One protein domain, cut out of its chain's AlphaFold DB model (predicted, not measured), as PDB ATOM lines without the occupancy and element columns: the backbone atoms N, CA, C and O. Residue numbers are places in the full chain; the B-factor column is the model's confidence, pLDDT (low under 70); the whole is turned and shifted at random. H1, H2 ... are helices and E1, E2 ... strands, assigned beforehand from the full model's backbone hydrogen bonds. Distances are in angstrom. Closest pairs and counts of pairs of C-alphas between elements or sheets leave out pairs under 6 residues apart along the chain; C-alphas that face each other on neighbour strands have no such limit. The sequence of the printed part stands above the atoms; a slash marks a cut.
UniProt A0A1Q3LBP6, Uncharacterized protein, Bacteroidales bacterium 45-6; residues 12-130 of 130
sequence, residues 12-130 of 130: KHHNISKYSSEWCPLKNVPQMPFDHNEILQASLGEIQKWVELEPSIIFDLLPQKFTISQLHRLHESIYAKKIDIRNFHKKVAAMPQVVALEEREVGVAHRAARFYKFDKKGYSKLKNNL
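AT A GLANCE: This is residues 12 to 130 of the 130 residues of an uncharacterized protein of Bacteroidales bacterium 45-6 (UniProt A0A1Q3LBP6). A long hairpin of two strands, E1 and E2, stands at one side of a small group of short helices, H2, H3 and H4, while the longest helix, H1, reaches away from this group as an arm. Before H1, at its end away from H2, comes a long stretch with no named element, residues 12 to 35, of which residues 15 to 21 stick out; H5 follows E2 at the end of the hairpin away from its tip, where residues 106 to 111 stick out. The printed part has 119 residues with five named helices and two named strands, in the order H1 H2 H3 H4 E1 E2 H5; the sheet E1 - E2 is antiparallel and the class is mostly helix. The whole is loose, with a radius of gyration of the C-alphas of 17.3 A and spans of 48 by 43 by 30 A.

HOW THE PARTS SIT: E1, residues 98 to 104, and E2, residues 114 to 118, form a hairpin at 145 degrees between their directions, with N 99 and O 117 2.9 A apart and N 101 and O 115 2.8 A apart, both within hydrogen-bond range. Residues 66 to 67 pair with residues 115 to 116 of E2, antiparallel. The closest C-alphas of H3, residues 68 to 79, and E2 are those of Ile 68 and Tyr 116, 7.5 A apart. H4, residues 85 to 93, only just touches residues 68 to 72 of H3, with 3 pairs of C-alphas within 8 A, the closest His 72 and Phe 88 at 7.1 A, about perpendicular at 74 degrees. H1, residues 36 to 53, touches H3 with residues 44 to 48 alone, the closest C-alphas being those of Gln 48 and Ile 78, 6.5 A, at a steep tilt of 54 degrees, opposite ways. H2, residues 55 to 61, and H1 touch only at the corner, and only just, with 3 pairs of C-alphas within 8 A; the closest are those of Val 51 and Ile 57, 6.6 A. H5, residues 120 to 128, is close to H2 but not clearly touching, with the C-alphas of Ser 56 and Lys 120 closest at 7.8 A. H1 is apart from E1, E2, H4 and H5. Every O i to N i+4 pair is within hydrogen-bond range in H1, H3, H4 and H5; H2 has 0 of 3, and 3 of 4 O i to N i+3 pairs.

IN THESE COORDINATES: E1 is 15.3 A long and E2 13.7 A. H1 begins at C-alpha 36, (55.797, -0.367, 94.947), and is 25.4 A long; H3 is 16.4 A long. H5 ends at C-alpha 128, (21.527, 10.342, 109.174).

THE WHOLE: The C-alphas of Phe 34 and Glu 102 are the two farthest apart, 50.7 A. The printed part has no cut, and no link between named elements is long. The mean pLDDT of the printed part is 90.9; residues 14 to 19 and 129 to 130 are under 70.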
ATOM      1  N   LYS A  12      50.657  25.381  95.480       71.25
ATOM      2  CA  LYS A  12      51.718  25.261  96.496       71.25
ATOM      3  C   LYS A  12      52.410  23.889  96.505       71.25
ATOM      4  O   LYS A  12      53.560  23.799  96.908       71.25
ATOM      5  N   HIS A  13      51.746  22.848  96.001       73.00
ATOM      6  CA  HIS A  13      52.300  21.498  95.885       73.00
ATOM      7  C   HIS A  13      53.058  21.263  94.574       73.00
ATOM      8  O   HIS A  13      53.416  20.130  94.290       73.00
ATOM      9  N   HIS A  14      53.276  22.282  93.738       65.75
ATOM     10  CA  HIS A  14      54.135  22.137  92.556       65.75
ATOM     11  C   HIS A  14      55.623  22.301  92.912       65.75
ATOM     12  O   HIS A  14      56.486  21.825  92.185       65.75
ATOM     13  N   ASN A  15      55.929  22.895  94.071       62.12
ATOM     14  CA  ASN A  15      57.291  23.067  94.579       62.12
ATOM     15  C   ASN A  15      57.705  21.904  95.504       62.12
ATOM     16  O   ASN A  15      58.102  22.128  96.645       62.12
ATOM     17  N   ILE A  16      57.612  20.651  95.036       64.31
ATOM     18  CA  ILE A  16      58.081  19.458  95.792       64.31
ATOM     19  C   ILE A  16      59.605  19.245  95.610       64.31
ATOM     20  O   ILE A  16      60.191  18.266  96.069       64.31
ATOM     21  N   SER A  17      60.304  20.216  95.015       58.50
ATOM     22  CA  SER A  17      61.725  20.131  94.646       58.50
ATOM     23  C   SER A  17      62.682  19.813  95.798       58.50
ATOM     24  O   SER A  17      63.781  19.331  95.540       58.50
ATOM     25  N   LYS A  18      62.282  20.004  97.064       65.00
ATOM     26  CA  LYS A  18      63.117  19.660  98.227       65.00
ATOM     27  C   LYS A  18      63.483  18.166  98.293       65.00
ATOM     28  O   LYS A  18      64.516  17.839  98.866       65.00
ATOM     29  N   TYR A  19      62.673  17.280  97.709       69.19
ATOM     30  CA  TYR A  19      62.872  15.823  97.775       69.19
ATOM     31  C   TYR A  19      63.026  15.154  96.403       69.19
ATOM     32  O   TYR A  19      62.864  13.941  96.300       69.19
ATOM     33  N   SER A  20      63.310  15.919  95.340       80.69
ATOM     34  CA  SER A  20      63.374  15.398  93.960       80.69
ATOM     35  C   SER A  20      62.150  14.548  93.578       80.69
ATOM     36  O   SER A  20      62.281  13.516  92.928       80.69
ATOM     37  N   SER A  21      60.958  14.944  94.035       83.62
ATOM     38  CA  SER A  21      59.710  14.239  93.731       83.62
ATOM     39  C   SER A  21      58.839  15.070  92.800       83.62
ATOM     40  O   SER A  21      58.819  16.300  92.877       83.62
ATOM     41  N   GLU A  22      58.084  14.383  91.954       83.81
ATOM     42  CA  GLU A  22      57.185  14.987  90.982       83.81
ATOM     43  C   GLU A  22      55.822  14.295  90.980       83.81
ATOM     44  O   GLU A  22      55.678  13.132  91.360       83.81
ATOM     45  N   TRP A  23      54.802  15.027  90.538       87.31
ATOM     46  CA  TRP A  23      53.488  14.450  90.291       87.31
ATOM     47  C   TRP A  23      53.511  13.668  88.981       87.31
ATOM     48  O   TRP A  23      53.637  14.253  87.906       87.31
ATOM     49  N   CYS A  24      53.319  12.355  89.065       88.50
ATOM     50  CA  CYS A  24      53.228  11.488  87.899       88.50
ATOM     51  C   CYS A  24      51.764  11.108  87.611       88.50
ATOM     52  O   CYS A  24      51.067  10.633  88.512       88.50
ATOM     53  N   PRO A  25      51.269  11.254  86.367       89.88
ATOM     54  CA  PRO A  25      49.999  10.654  85.967       89.88
ATOM     55  C   PRO A  25      50.020   9.136  86.182       89.88
ATOM     56  O   PRO A  25      50.987   8.486  85.797       89.88
ATOM     57  N   LEU A  26      48.933   8.552  86.703       89.31
ATOM     58  CA  LEU A  26      48.845   7.105  86.984       89.31
ATOM     59  C   LEU A  26      49.196   6.225  85.773       89.31
ATOM     60  O   LEU A  26      49.888   5.224  85.903       89.31
ATOM     61  N   LYS A  27      48.761   6.640  84.579       88.75
ATOM     62  CA  LYS A  27      49.046   5.955  83.308       88.75
ATOM     63  C   LYS A  27      50.521   5.984  82.876       88.75
ATOM     64  O   LYS A  27      50.886   5.258  81.962       88.75
ATOM     65  N   ASN A  28      51.331   6.844  83.490       92.94
ATOM     66  CA  ASN A  28      52.736   7.056  83.155       92.94
ATOM     67  C   ASN A  28      53.671   6.606  84.290       92.94
ATOM     68  O   ASN A  28      54.865   6.882  84.222       92.94
ATOM     69  N   VAL A  29      53.145   5.963  85.341       93.00
ATOM     70  CA  VAL A  29      53.969   5.515  86.469       93.00
ATOM     71  C   VAL A  29      55.000   4.499  85.966       93.00
ATOM     72  O   VAL A  29      54.605   3.507  85.346       93.00
ATOM     73  N   PRO A  30      56.305   4.722  86.207       94.19
ATOM     74  CA  PRO A  30      57.343   3.805  85.765       94.19
ATOM     75  C   PRO A  30      57.340   2.517  86.597       94.19
ATOM     76  O   PRO A  30      56.654   2.392  87.618       94.19
ATOM     77  N   GLN A  31      58.164   1.557  86.184       96.06
ATOM     78  CA  GLN A  31      58.538   0.461  87.069       96.06
ATOM     79  C   GLN A  31      59.302   1.038  88.268       96.06
ATOM     80  O   GLN A  31      60.314   1.720  88.105       96.06
ATOM     81  N   MET A  32      58.781   0.795  89.465       95.12
ATOM     82  CA  MET A  32      59.337   1.268  90.725       95.12
ATOM     83  C   MET A  32      60.086   0.128  91.434       95.12
ATOM     84  O   MET A  32      59.814  -1.043  91.163       95.12
ATOM     85  N   PRO A  33      61.030   0.438  92.338       96.19
ATOM     86  CA  PRO A  33      61.724  -0.578  93.124       96.19
ATOM     87  C   PRO A  33      60.772  -1.441  93.967       96.19
ATOM     88  O   PRO A  33      59.727  -0.966  94.414       96.19
ATOM     89  N   PHE A  34      61.198  -2.674  94.248       96.75
ATOM     90  CA  PHE A  34      60.487  -3.625  95.111       96.75
ATOM     91  C   PHE A  34      59.049  -3.899  94.630       96.75
ATOM     92  O   PHE A  34      58.825  -4.160  93.451       96.75
ATOM     93  N   ASP A  35      58.085  -3.853  95.545       96.75
ATOM     94  CA  ASP A  35      56.658  -4.109  95.358       96.75
ATOM     95  C   ASP A  35      55.840  -2.812  95.205       96.75
ATOM     96  O   ASP A  35      54.612  -2.821  95.278       96.75
ATOM     97  N   HIS A  36      56.484  -1.663  94.966       96.44
ATOM     98  CA  HIS A  36      55.797  -0.367  94.947       96.44
ATOM     99  C   HIS A  36      54.684  -0.281  93.885       96.44
ATOM    100  O   HIS A  36      53.672   0.387  94.110       96.44
ATOM    101  N   ASN A  37      54.832  -0.943  92.730       96.25
ATOM    102  CA  ASN A  37      53.754  -0.999  91.737       96.25
ATOM    103  C   ASN A  37      52.558  -1.825  92.242       96.25
ATOM    104  O   ASN A  37      51.420  -1.448  91.967       96.25
ATOM    105  N   GLU A  38      52.786  -2.895  93.010       97.06
ATOM    106  CA  GLU A  38      51.721  -3.691  93.639       97.06
ATOM    107  C   GLU A  38      51.005  -2.880  94.722       97.06
ATOM    108  O   GLU A  38      49.774  -2.810  94.728       97.06
ATOM    109  N   ILE A  39      51.766  -2.176  95.569       96.94
ATOM    110  CA  ILE A  39      51.229  -1.252  96.577       96.94
ATOM    111  C   ILE A  39      50.358  -0.184  95.910       96.94
ATOM    112  O   ILE A  39      49.260   0.098  96.392       96.94
ATOM    113  N   LEU A  40      50.803   0.392  94.788       95.00
ATOM    114  CA  LEU A  40      50.023   1.376  94.040       95.00
ATOM    115  C   LEU A  40      48.695   0.790  93.538       95.00
ATOM    116  O   LEU A  40      47.653   1.416  93.729       95.00
ATOM    117  N   GLN A  41      48.704  -0.399  92.927       93.88
ATOM    118  CA  GLN A  41      47.474  -1.034  92.436       93.88
ATOM    119  C   GLN A  41      46.511  -1.383  93.576       93.88
ATOM    120  O   GLN A  41      45.319  -1.083  93.489       93.88
ATOM    121  N   ALA A  42      47.025  -1.937  94.678       95.69
ATOM    122  CA  ALA A  42      46.231  -2.203  95.875       95.69
ATOM    123  C   ALA A  42      45.625  -0.908  96.444       95.69
ATOM    124  O   ALA A  42      44.451  -0.877  96.815       95.69
ATOM    125  N   SER A  43      46.397   0.182  96.431       94.94
ATOM    126  CA  SER A  43      45.946   1.492  96.902       94.94
ATOM    127  C   SER A  43      44.819   2.071  96.051       94.94
ATOM    128  O   SER A  43      43.882   2.651  96.596       94.94
ATOM    129  N   LEU A  44      44.862   1.889  94.728       93.06
ATOM    130  CA  LEU A  44      43.772   2.304  93.840       93.06
ATOM    131  C   LEU A  44      42.480   1.535  94.137       93.06
ATOM    132  O   LEU A  44      41.415   2.147  94.210       93.06
ATOM    133  N   GLY A  45      42.576   0.222  94.364       94.88
ATOM    134  CA  GLY A  45      41.431  -0.589  94.780       94.88
ATOM    135  C   GLY A  45      40.859  -0.147  96.130       94.88
ATOM    136  O   GLY A  45      39.645  -0.086  96.303       94.88
ATOM    137  N   GLU A  46      41.716   0.229  97.078       95.50
ATOM    138  CA  GLU A  46      41.282   0.714  98.388       95.50
ATOM    139  C   GLU A  46      40.592   2.085  98.308       95.50
ATOM    140  O   GLU A  46      39.523   2.274  98.886       95.50
ATOM    141  N   ILE A  47      41.123   3.011  97.498       94.56
ATOM    142  CA  ILE A  47      40.467   4.297  97.218       94.56
ATOM    143  C   ILE A  47      39.082   4.068  96.602       94.56
ATOM    144  O   ILE A  47      38.126   4.731  96.994       94.56
ATOM    145  N   GLN A  48      38.941   3.127  95.663       94.62
ATOM    146  CA  GLN A  48      37.640   2.808  95.064       94.62
ATOM    147  C   GLN A  48      36.631   2.333  96.116       94.62
ATOM    148  O   GLN A  48      35.511   2.843  96.138       94.62
ATOM    149  N   LYS A  49      37.037   1.453  97.042       95.00
ATOM    150  CA  LYS A  49      36.181   1.025  98.163       95.00
ATOM    151  C   LYS A  49      35.792   2.188  99.071       95.00
ATOM    152  O   LYS A  49      34.640   2.268  99.490       95.00
ATOM    153  N   TRP A  50      36.716   3.107  99.366       94.19
ATOM    154  CA  TRP A  50      36.398   4.295 100.167       94.19
ATOM    155  C   TRP A  50      35.345   5.163  99.483       94.19
ATOM    156  O   TRP A  50      34.429   5.639 100.142       94.19
ATOM    157  N   VAL A  51      35.447   5.340  98.163       93.00
ATOM    158  CA  VAL A  51      34.476   6.111  97.374       93.00
ATOM    159  C   VAL A  51      33.124   5.404  97.290       93.00
ATOM    160  O   VAL A  51      32.090   6.067  97.276       93.00
ATOM    161  N   GLU A  52      33.105   4.074  97.234       91.75
ATOM    162  CA  GLU A  52      31.867   3.291  97.271       91.75
ATOM    163  C   GLU A  52      31.174   3.378  98.633       91.75
ATOM    164  O   GLU A  52      29.957   3.552  98.686       91.75
ATOM    165  N   LEU A  53      31.944   3.314  99.722       91.88
ATOM    166  CA  LEU A  53      31.440   3.417 101.090       91.88
ATOM    167  C   LEU A  53      30.997   4.843 101.444       91.88
ATOM    168  O   LEU A  53      29.957   5.041 102.066       91.88
ATOM    169  N   GLU A  54      31.792   5.837 101.052       91.31
ATOM    170  CA  GLU A  54      31.580   7.249 101.351       91.31
ATOM    171  C   GLU A  54      31.800   8.102 100.087       91.31
ATOM    172  O   GLU A  54      32.860   8.706  99.898       91.31
ATOM    173  N   PRO A  55      30.785   8.221  99.209       88.69
ATOM    174  CA  PRO A  55      30.908   8.978  97.964       88.69
ATOM    175  C   PRO A  55      31.235  10.463  98.152       88.69
ATOM    176  O   PRO A  55      31.638  11.119  97.193       88.69
ATOM    177  N   SER A  56      31.046  11.026  99.353       91.38
ATOM    178  CA  SER A  56      31.313  12.446  99.593       91.38
ATOM    179  C   SER A  56      32.803  12.810  99.543       91.38
ATOM    180  O   SER A  56      33.125  13.949  99.198       91.38
ATOM    181  N   ILE A  57      33.716  11.857  99.792       91.81
ATOM    182  CA  ILE A  57      35.163  12.132  99.888       91.81
ATOM    183  C   ILE A  57      35.757  12.704  98.597       91.81
ATOM    184  O   ILE A  57      36.710  13.478  98.631       91.81
ATOM    185  N   ILE A  58      35.192  12.357  97.435       93.00
ATOM    186  CA  ILE A  58      35.728  12.807  96.143       93.00
ATOM    187  C   ILE A  58      35.469  14.296  95.908       93.00
ATOM    188  O   ILE A  58      36.194  14.933  95.147       93.00
ATOM    189  N   PHE A  59      34.446  14.874  96.545       94.19
ATOM    190  CA  PHE A  59      34.119  16.285  96.357       94.19
ATOM    191  C   PHE A  59      35.152  17.205  97.012       94.19
ATOM    192  O   PHE A  59      35.354  18.314  96.521       94.19
ATOM    193  N   ASP A  60      35.880  16.724  98.024       91.56
ATOM    194  CA  ASP A  60      37.002  17.453  98.625       91.56
ATOM    195  C   ASP A  60      38.196  17.585  97.650       91.56
ATOM    196  O   ASP A  60      39.037  18.477  97.793       91.56
ATOM    197  N   LEU A  61      38.245  16.759  96.594       93.31
ATOM    198  CA  LEU A  61      39.245  16.857  95.523       93.31
ATOM    199  C   LEU A  61      38.884  17.865  94.433       93.31
ATOM    200  O   LEU A  61      39.731  18.226  93.612       93.31
ATOM    201  N   LEU A  62      37.640  18.337  94.411       94.38
ATOM    202  CA  LEU A  62      37.173  19.298  93.423       94.38
ATOM    203  C   LEU A  62      37.381  20.742  93.902       94.38
ATOM    204  O   LEU A  62      37.608  21.035  95.082       94.38
ATOM    205  N   PRO A  63      37.348  21.721  92.987       93.69
ATOM    206  CA  PRO A  63      37.102  23.108  93.361       93.69
ATOM    207  C   PRO A  63      35.736  23.263  94.044       93.69
ATOM    208  O   PRO A  63      34.828  22.473  93.813       93.69
ATOM    209  N   GLN A  64      35.571  24.317  94.853       93.50
ATOM    210  CA  GLN A  64      34.309  24.591  95.558       93.50
ATOM    211  C   GLN A  64      33.109  24.707  94.597       93.50
ATOM    212  O   GLN A  64      31.992  24.326  94.944       93.50
ATOM    213  N   LYS A  65      33.362  25.220  93.386       96.12
ATOM    214  CA  LYS A  65      32.444  25.210  92.246       96.12
ATOM    215  C   LYS A  65      33.087  24.408  91.127       96.12
ATOM    216  O   LYS A  65      34.186  24.748  90.697       96.12
ATOM    217  N   PHE A  66      32.423  23.365  90.655       96.75
ATOM    218  CA  PHE A  66      32.968  22.470  89.637       96.75
ATOM    219  C   PHE A  66      31.988  22.272  88.484       96.75
ATOM    220  O   PHE A  66      30.785  22.479  88.628       96.75
ATOM    221  N   THR A  67      32.492  21.874  87.322       97.00
ATOM    222  CA  THR A  67      31.664  21.488  86.171       97.00
ATOM    223  C   THR A  67      31.414  19.980  86.176       97.00
ATOM    224  O   THR A  67      32.174  19.210  86.769       97.00
ATOM    225  N   ILE A  68      30.376  19.521  85.467       96.56
ATOM    226  CA  ILE A  68      30.137  18.076  85.291       96.56
ATOM    227  C   ILE A  68      31.350  17.392  84.657       96.56
ATOM    228  O   ILE A  68      31.705  16.293  85.069       96.56
ATOM    229  N   SER A  69      32.027  18.053  83.718       95.94
ATOM    230  CA  SER A  69      33.231  17.526  83.073       95.94
ATOM    231  C   SER A  69      34.378  17.302  84.063       95.94
ATOM    232  O   SER A  69      35.113  16.328  83.937       95.94
ATOM    233  N   GLN A  70      34.541  18.174  85.065       96.19
ATOM    234  CA  GLN A  70      35.541  17.986  86.123       96.19
ATOM    235  C   GLN A  70      35.188  16.799  87.025       96.19
ATOM    236  O   GLN A  70      36.042  15.950  87.273       96.19
ATOM    237  N   LEU A  71      33.928  16.704  87.462       96.81
ATOM    238  CA  LEU A  71      33.455  15.575  88.267       96.81
ATOM    239  C   LEU A  71      33.555  14.246  87.491       96.81
ATOM    240  O   LEU A  71      33.936  13.229  88.067       96.81
ATOM    241  N   HIS A  72      33.254  14.255  86.190       97.38
ATOM    242  CA  HIS A  72      33.358  13.100  85.291       97.38
ATOM    243  C   HIS A  72      34.803  12.617  85.160       97.38
ATOM    244  O   HIS A  72      35.076  11.455  85.450       97.38
ATOM    245  N   ARG A  73      35.744  13.519  84.850       95.31
ATOM    246  CA  ARG A  73      37.182  13.200  84.787       95.31
ATOM    247  C   ARG A  73      37.712  12.638  86.102       95.31
ATOM    248  O   ARG A  73      38.534  11.725  86.083       95.31
ATOM    249  N   LEU A  74      37.246  13.165  87.236       94.69
ATOM    250  CA  LEU A  74      37.619  12.646  88.549       94.69
ATOM    251  C   LEU A  74      37.147  11.197  88.732       94.69
ATOM    252  O   LEU A  74      37.938  10.350  89.137       94.69
ATOM    253  N   HIS A  75      35.896  10.892  88.374       94.50
ATOM    254  CA  HIS A  75      35.384   9.522  88.437       94.50
ATOM    255  C   HIS A  75      36.153   8.580  87.505       94.50
ATOM    256  O   HIS A  75      36.548   7.500  87.933       94.50
ATOM    257  N   GLU A  76      36.405   8.974  86.255       94.62
ATOM    258  CA  GLU A  76      37.191   8.149  85.327       94.62
ATOM    259  C   GLU A  76      38.603   7.878  85.859       94.62
ATOM    260  O   GLU A  76      39.115   6.769  85.710       94.62
ATOM    261  N   SER A  77      39.208   8.867  86.527       91.81
ATOM    262  CA  SER A  77      40.538   8.734  87.128       91.81
ATOM    263  C   SER A  77      40.544   7.771  88.318       91.81
ATOM    264  O   SER A  77      41.449   6.951  88.423       91.81
ATOM    265  N   ILE A  78      39.529   7.831  89.188       92.19
ATOM    266  CA  ILE A  78      39.402   6.942  90.358       92.19
ATOM    267  C   ILE A  78      39.160   5.493  89.929       92.19
ATOM    268  O   ILE A  78      39.790   4.572  90.443       92.19
ATOM    269  N   TYR A  79      38.253   5.278  88.973       91.00
ATOM    270  CA  TYR A  79      37.870   3.936  88.530       91.00
ATOM    271  C   TYR A  79      38.748   3.380  87.402       91.00
ATOM    272  O   TYR A  79      38.473   2.283  86.918       91.00
ATOM    273  N   ALA A  80      39.753   4.141  86.955       88.50
ATOM    274  CA  ALA A  80      40.653   3.799  85.853       88.50
ATOM    275  C   ALA A  80      39.926   3.270  84.597       88.50
ATOM    276  O   ALA A  80      40.418   2.392  83.890       88.50
ATOM    277  N   LYS A  81      38.730   3.799  84.311       90.38
ATOM    278  CA  LYS A  81      37.875   3.342  83.209       90.38
ATOM    279  C   LYS A  81      37.131   4.501  82.576       90.38
ATOM    280  O   LYS A  81      36.774   5.465  83.249       90.38
ATOM    281  N   LYS A  82      36.839   4.361  81.283       94.12
ATOM    282  CA  LYS A  82      35.958   5.298  80.587       94.12
ATOM    283  C   LYS A  82      34.533   5.146  81.101       94.12
ATOM    284  O   LYS A  82      34.025   4.032  81.227       94.12
ATOM    285  N   ILE A  83      33.887   6.269  81.376       94.94
ATOM    286  CA  ILE A  83      32.505   6.329  81.840       94.94
ATOM    287  C   ILE A  83      31.694   7.033  80.762       94.94
ATOM    288  O   ILE A  83      32.014   8.154  80.371       94.94
ATOM    289  N   ASP A  84      30.618   6.394  80.301       97.00
ATOM    290  CA  ASP A  84      29.718   7.023  79.340       97.00
ATOM    291  C   ASP A  84      29.150   8.331  79.909       97.00
ATOM    292  O   ASP A  84      28.521   8.361  80.972       97.00
ATOM    293  N   ILE A  85      29.370   9.422  79.178       95.25
ATOM    294  CA  ILE A  85      29.024  10.763  79.643       95.25
ATOM    295  C   ILE A  85      27.507  10.945  79.788       95.25
ATOM    296  O   ILE A  85      27.059  11.666  80.679       95.25
ATOM    297  N   ARG A  86      26.687  10.264  78.974       94.88
ATOM    298  CA  ARG A  86      25.219  10.388  79.035       94.88
ATOM    299  C   ARG A  86      24.677   9.724  80.297       94.88
ATOM    300  O   ARG A  86      23.874  10.325  81.010       94.88
ATOM    301  N   ASN A  87      25.150   8.520  80.608       95.38
ATOM    302  CA  ASN A  87      24.830   7.819  81.849       95.38
ATOM    303  C   ASN A  87      25.364   8.572  83.066       95.38
ATOM    304  O   ASN A  87      24.683   8.645  84.087       95.38
ATOM    305  N   PHE A  88      26.534   9.197  82.946       96.31
ATOM    306  CA  PHE A  88      27.075  10.037  84.004       96.31
ATOM    307  C   PHE A  88      26.192  11.256  84.293       96.31
ATOM    308  O   PHE A  88      25.860  11.505  85.448       96.31
ATOM    309  N   HIS A  89      25.732  11.966  83.257       95.31
ATOM    310  CA  HIS A  89      24.775  13.064  83.418       95.31
ATOM    311  C   HIS A  89      23.489  12.610  84.113       95.31
ATOM    312  O   HIS A  89      23.031  13.288  85.030       95.31
ATOM    313  N   LYS A  90      22.933  11.453  83.722       95.50
ATOM    314  CA  LYS A  90      21.760  10.867  84.393       95.50
ATOM    315  C   LYS A  90      22.045  10.565  85.865       95.50
ATOM    316  O   LYS A  90      21.242  10.919  86.720       95.50
ATOM    317  N   LYS A  91      23.205   9.966  86.165       93.81
ATOM    318  CA  LYS A  91      23.631   9.653  87.535       93.81
ATOM    319  C   LYS A  91      23.730  10.921  88.383       93.81
ATOM    320  O   LYS A  91      23.184  10.943  89.475       93.81
ATOM    321  N   VAL A  92      24.380  11.973  87.882       94.62
ATOM    322  CA  VAL A  92      24.525  13.244  88.614       94.62
ATOM    323  C   VAL A  92      23.182  13.949  88.794       94.62
ATOM    324  O   VAL A  92      22.931  14.489  89.864       94.62
ATOM    325  N   ALA A  93      22.291  13.908  87.800       93.62
ATOM    326  CA  ALA A  93      20.946  14.470  87.934       93.62
ATOM    327  C   ALA A  93      20.120  13.793  89.044       93.62
ATOM    328  O   ALA A  93      19.235  14.423  89.611       93.62
ATOM    329  N   ALA A  94      20.430  12.535  89.375       93.00
ATOM    330  CA  ALA A  94      19.820  11.802  90.479       93.00
ATOM    331  C   ALA A  94      20.502  12.044  91.845       93.00
ATOM    332  O   ALA A  94      20.070  11.469  92.841       93.00
ATOM    333  N   MET A  95      21.558  12.867  91.920       91.88
ATOM    334  CA  MET A  95      22.253  13.201  93.170       91.88
ATOM    335  C   MET A  95      21.727  14.529  93.741       91.88
ATOM    336  O   MET A  95      22.202  15.587  93.322       91.88
ATOM    337  N   PRO A  96      20.800  14.529  94.719       92.06
ATOM    338  CA  PRO A  96      20.248  15.770  95.281       92.06
ATOM    339  C   PRO A  96      21.311  16.670  95.930       92.06
ATOM    340  O   PRO A  96      21.162  17.887  95.980       92.06
ATOM    341  N   GLN A  97      22.412  16.081  96.394       93.81
ATOM    342  CA  GLN A  97      23.540  16.782  96.993       93.81
ATOM    343  C   GLN A  97      24.467  17.473  95.977       93.81
ATOM    344  O   GLN A  97      25.377  18.190  96.384       93.81
ATOM    345  N   VAL A  98      24.272  17.282  94.668       96.06
ATOM    346  CA  VAL A  98      25.027  17.986  93.617       96.06
ATOM    347  C   VAL A  98      24.149  19.088  93.034       96.06
ATOM    348  O   VAL A  98      23.356  18.883  92.118       96.06
ATOM    349  N   VAL A  99      24.290  20.292  93.584       96.75
ATOM    350  CA  VAL A  99      23.379  21.410  93.328       96.75
ATOM    351  C   VAL A  99      23.901  22.274  92.187       96.75
ATOM    352  O   VAL A  99      25.024  22.777  92.237       96.75
ATOM    353  N   ALA A 100      23.069  22.466  91.165       97.31
ATOM    354  CA  ALA A 100      23.346  23.358  90.045       97.31
ATOM    355  C   ALA A 100      23.356  24.829  90.492       97.31
ATOM    356  O   ALA A 100      22.486  25.261  91.244       97.31
ATOM    357  N   LEU A 101      24.324  25.603  90.002       97.56
ATOM    358  CA  LEU A 101      24.418  27.045  90.220       97.56
ATOM    359  C   LEU A 101      23.878  27.816  89.008       97.56
ATOM    360  O   LEU A 101      23.805  27.298  87.888       97.56
ATOM    361  N   GLU A 102      23.516  29.077  89.229       96.88
ATOM    362  CA  GLU A 102      23.154  30.005  88.149       96.88
ATOM    363  C   GLU A 102      24.375  30.390  87.302       96.88
ATOM    364  O   GLU A 102      24.261  30.647  86.103       96.88
ATOM    365  N   GLU A 103      25.558  30.340  87.916       96.88
ATOM    366  CA  GLU A 103      26.844  30.649  87.303       96.88
ATOM    367  C   GLU A 103      27.243  29.634  86.221       96.88
ATOM    368  O   GLU A 103      27.057  28.415  86.337       96.88
ATOM    369  N   ARG A 104      27.877  30.156  85.172       96.75
ATOM    370  CA  ARG A 104      28.527  29.386  84.111       96.75
ATOM    371  C   ARG A 104      29.962  29.868  83.935       96.75
ATOM    372  O   ARG A 104      30.306  30.958  84.383       96.75
ATOM    373  N   GLU A 105      30.787  29.059  83.282       95.12
ATOM    374  CA  GLU A 105      32.123  29.478  82.859       95.12
ATOM    375  C   GLU A 105      32.056  30.767  82.026       95.12
ATOM    376  O   GLU A 105      31.149  30.959  81.215       95.12
ATOM    377  N   VAL A 106      33.029  31.651  82.229       94.44
ATOM    378  CA  VAL A 106      33.141  32.938  81.532       94.44
ATOM    379  C   VAL A 106      34.440  32.942  80.733       94.44
ATOM    380  O   VAL A 106      35.443  32.391  81.184       94.44
ATOM    381  N   GLY A 107      34.432  33.553  79.545       91.25
ATOM    382  CA  GLY A 107      35.645  33.729  78.736       91.25
ATOM    383  C   GLY A 107      36.175  32.447  78.085       91.25
ATOM    384  O   GLY A 107      37.354  32.374  77.752       91.25
ATOM    385  N   VAL A 108      35.327  31.430  77.907       91.25
ATOM    386  CA  VAL A 108      35.693  30.174  77.238       91.25
ATOM    387  C   VAL A 108      35.238  30.167  75.776       91.25
ATOM    388  O   VAL A 108      34.139  30.608  75.458       91.25
ATOM    389  N   ALA A 109      36.075  29.634  74.879       89.19
ATOM    390  CA  ALA A 109      35.792  29.552  73.437       89.19
ATOM    391  C   ALA A 109      34.777  28.453  73.052       89.19
ATOM    392  O   ALA A 109      34.388  28.330  71.894       89.19
ATOM    393  N   HIS A 110      34.375  27.622  74.012       89.31
ATOM    394  CA  HIS A 110      33.400  26.549  73.841       89.31
ATOM    395  C   HIS A 110      32.103  26.875  74.590       89.31
ATOM    396  O   HIS A 110      31.989  27.900  75.258       89.31
ATOM    397  N   ARG A 111      31.102  25.991  74.499       90.19
ATOM    398  CA  ARG A 111      29.855  26.144  75.256       90.19
ATOM    399  C   ARG A 111      30.160  26.225  76.754       90.19
ATOM    400  O   ARG A 111      30.542  25.220  77.344       90.19
ATOM    401  N   ALA A 112      29.917  27.393  77.345       93.69
ATOM    402  CA  ALA A 112      30.124  27.645  78.766       93.69
ATOM    403  C   ALA A 112      29.419  26.594  79.636       93.69
ATOM    404  O   ALA A 112      28.183  26.477  79.606       93.69
ATOM    405  N   ALA A 113      30.193  25.824  80.405       95.56
ATOM    406  CA  ALA A 113      29.632  24.826  81.298       95.56
ATOM    407  C   ALA A 113      28.977  25.499  82.509       95.56
ATOM    408  O   ALA A 113      29.428  26.532  82.999       95.56
ATOM    409  N   ARG A 114      27.898  24.896  83.011       97.06
ATOM    410  CA  ARG A 114      27.274  25.313  84.271       97.06
ATOM    411  C   ARG A 114      28.101  24.815  85.452       97.06
ATOM    412  O   ARG A 114      28.562  23.671  85.440       97.06
ATOM    413  N   PHE A 115      28.241  25.661  86.469       98.19
ATOM    414  CA  PHE A 115      28.856  25.270  87.728       98.19
ATOM    415  C   PHE A 115      27.871  24.549  88.647       98.19
ATOM    416  O   PHE A 115      26.666  24.791  88.638       98.19
ATOM    417  N   TYR A 116      28.422  23.668  89.466       98.00
ATOM    418  CA  TYR A 116      27.743  22.905  90.500       98.00
ATOM    419  C   TYR A 116      28.519  23.043  91.807       98.00
ATOM    420  O   TYR A 116      29.717  23.342  91.801       98.00
ATOM    421  N   LYS A 117      27.843  22.799  92.928       97.19
ATOM    422  CA  LYS A 117      28.462  22.665  94.249       97.19
ATOM    423  C   LYS A 117      27.972  21.401  94.939       97.19
ATOM    424  O   LYS A 117      26.855  20.948  94.696       97.19
ATOM    425  N   PHE A 118      28.790  20.874  95.839       97.12
ATOM    426  CA  PHE A 118      28.382  19.795  96.728       97.12
ATOM    427  C   PHE A 118      27.708  20.366  97.982       97.12
ATOM    428  O   PHE A 118      28.315  21.144  98.721       97.12
ATOM    429  N   ASP A 119      26.451  19.999  98.229       95.44
ATOM    430  CA  ASP A 119      25.738  20.334  99.460       95.44
ATOM    431  C   ASP A 119      26.053  19.317 100.562       95.44
ATOM    432  O   ASP A 119      25.315  18.359 100.808       95.44
ATOM    433  N   LYS A 120      27.165  19.562 101.264       91.62
ATOM    434  CA  LYS A 120      27.608  18.732 102.391       91.62
ATOM    435  C   LYS A 120      26.559  18.652 103.504       91.62
ATOM    436  O   LYS A 120      26.405  17.600 104.113       91.62
ATOM    437  N   LYS A 121      25.806  19.734 103.756       89.81
ATOM    438  CA  LYS A 121      24.773  19.758 104.806       89.81
ATOM    439  C   LYS A 121      23.580  18.889 104.419       89.81
ATOM    440  O   LYS A 121      23.119  18.102 105.243       89.81
ATOM    441  N   GLY A 122      23.096  19.023 103.184       88.81
ATOM    442  CA  GLY A 122      22.037  18.175 102.640       88.81
ATOM    443  C   GLY A 122      22.433  16.698 102.638       88.81
ATOM    444  O   GLY A 122      21.660  15.856 103.089       88.81
ATOM    445  N   TYR A 123      23.672  16.400 102.238       90.50
ATOM    446  CA  TYR A 123      24.208  15.040 102.249       90.50
ATOM    447  C   TYR A 123      24.262  14.425 103.657       90.50
ATOM    448  O   TYR A 123      23.765  13.319 103.857       90.50
ATOM    449  N   SER A 124      24.796  15.140 104.655       88.25
ATOM    450  CA  SER A 124      24.849  14.633 106.036       88.25
ATOM    451  C   SER A 124      23.460  14.360 106.619       88.25
ATOM    452  O   SER A 124      23.282  13.376 107.327       88.25
ATOM    453  N   LYS A 125      22.458  15.192 106.300       88.06
ATOM    454  CA  LYS A 125      21.069  14.943 106.716       88.06
ATOM    455  C   LYS A 125      20.497  13.682 106.073       88.06
ATOM    456  O   LYS A 125      19.868  12.900 106.770       88.06
ATOM    457  N   LEU A 126      20.728  13.479 104.773       84.00
ATOM    458  CA  LEU A 126      20.287  12.275 104.064       84.00
ATOM    459  C   LEU A 126      20.898  11.013 104.683       84.00
ATOM    460  O   LEU A 126      20.184  10.046 104.910       84.00
ATOM    461  N   LYS A 127      22.198  11.053 104.997       83.69
ATOM    462  CA  LYS A 127      22.918   9.931 105.604       83.69
ATOM    463  C   LYS A 127      22.413   9.582 107.008       83.69
ATOM    464  O   LYS A 127      22.366   8.411 107.339       83.69
ATOM    465  N   ASN A 128      22.032  10.573 107.814       77.38
ATOM    466  CA  ASN A 128      21.527  10.342 109.174       77.38
ATOM    467  C   ASN A 128      20.080   9.815 109.220       77.38
ATOM    468  O   ASN A 128      19.627   9.401 110.282       77.38
ATOM    469  N   ASN A 129      19.353   9.889 108.105       66.44
ATOM    470  CA  ASN A 129      17.968   9.427 107.986       66.44
ATOM    471  C   ASN A 129      17.854   8.039 107.322       66.44
ATOM    472  O   ASN A 129      16.737   7.589 107.065       66.44
ATOM    473  N   LEU A 130      18.989   7.411 106.999       57.53
ATOM    474  CA  LEU A 130      19.122   6.042 106.493       57.53
ATOM    475  C   LEU A 130      19.606   5.132 107.625       57.53
ATOM    476  O   LEU A 130      19.144   3.973 107.655       57.53
TER     477      LEU A 130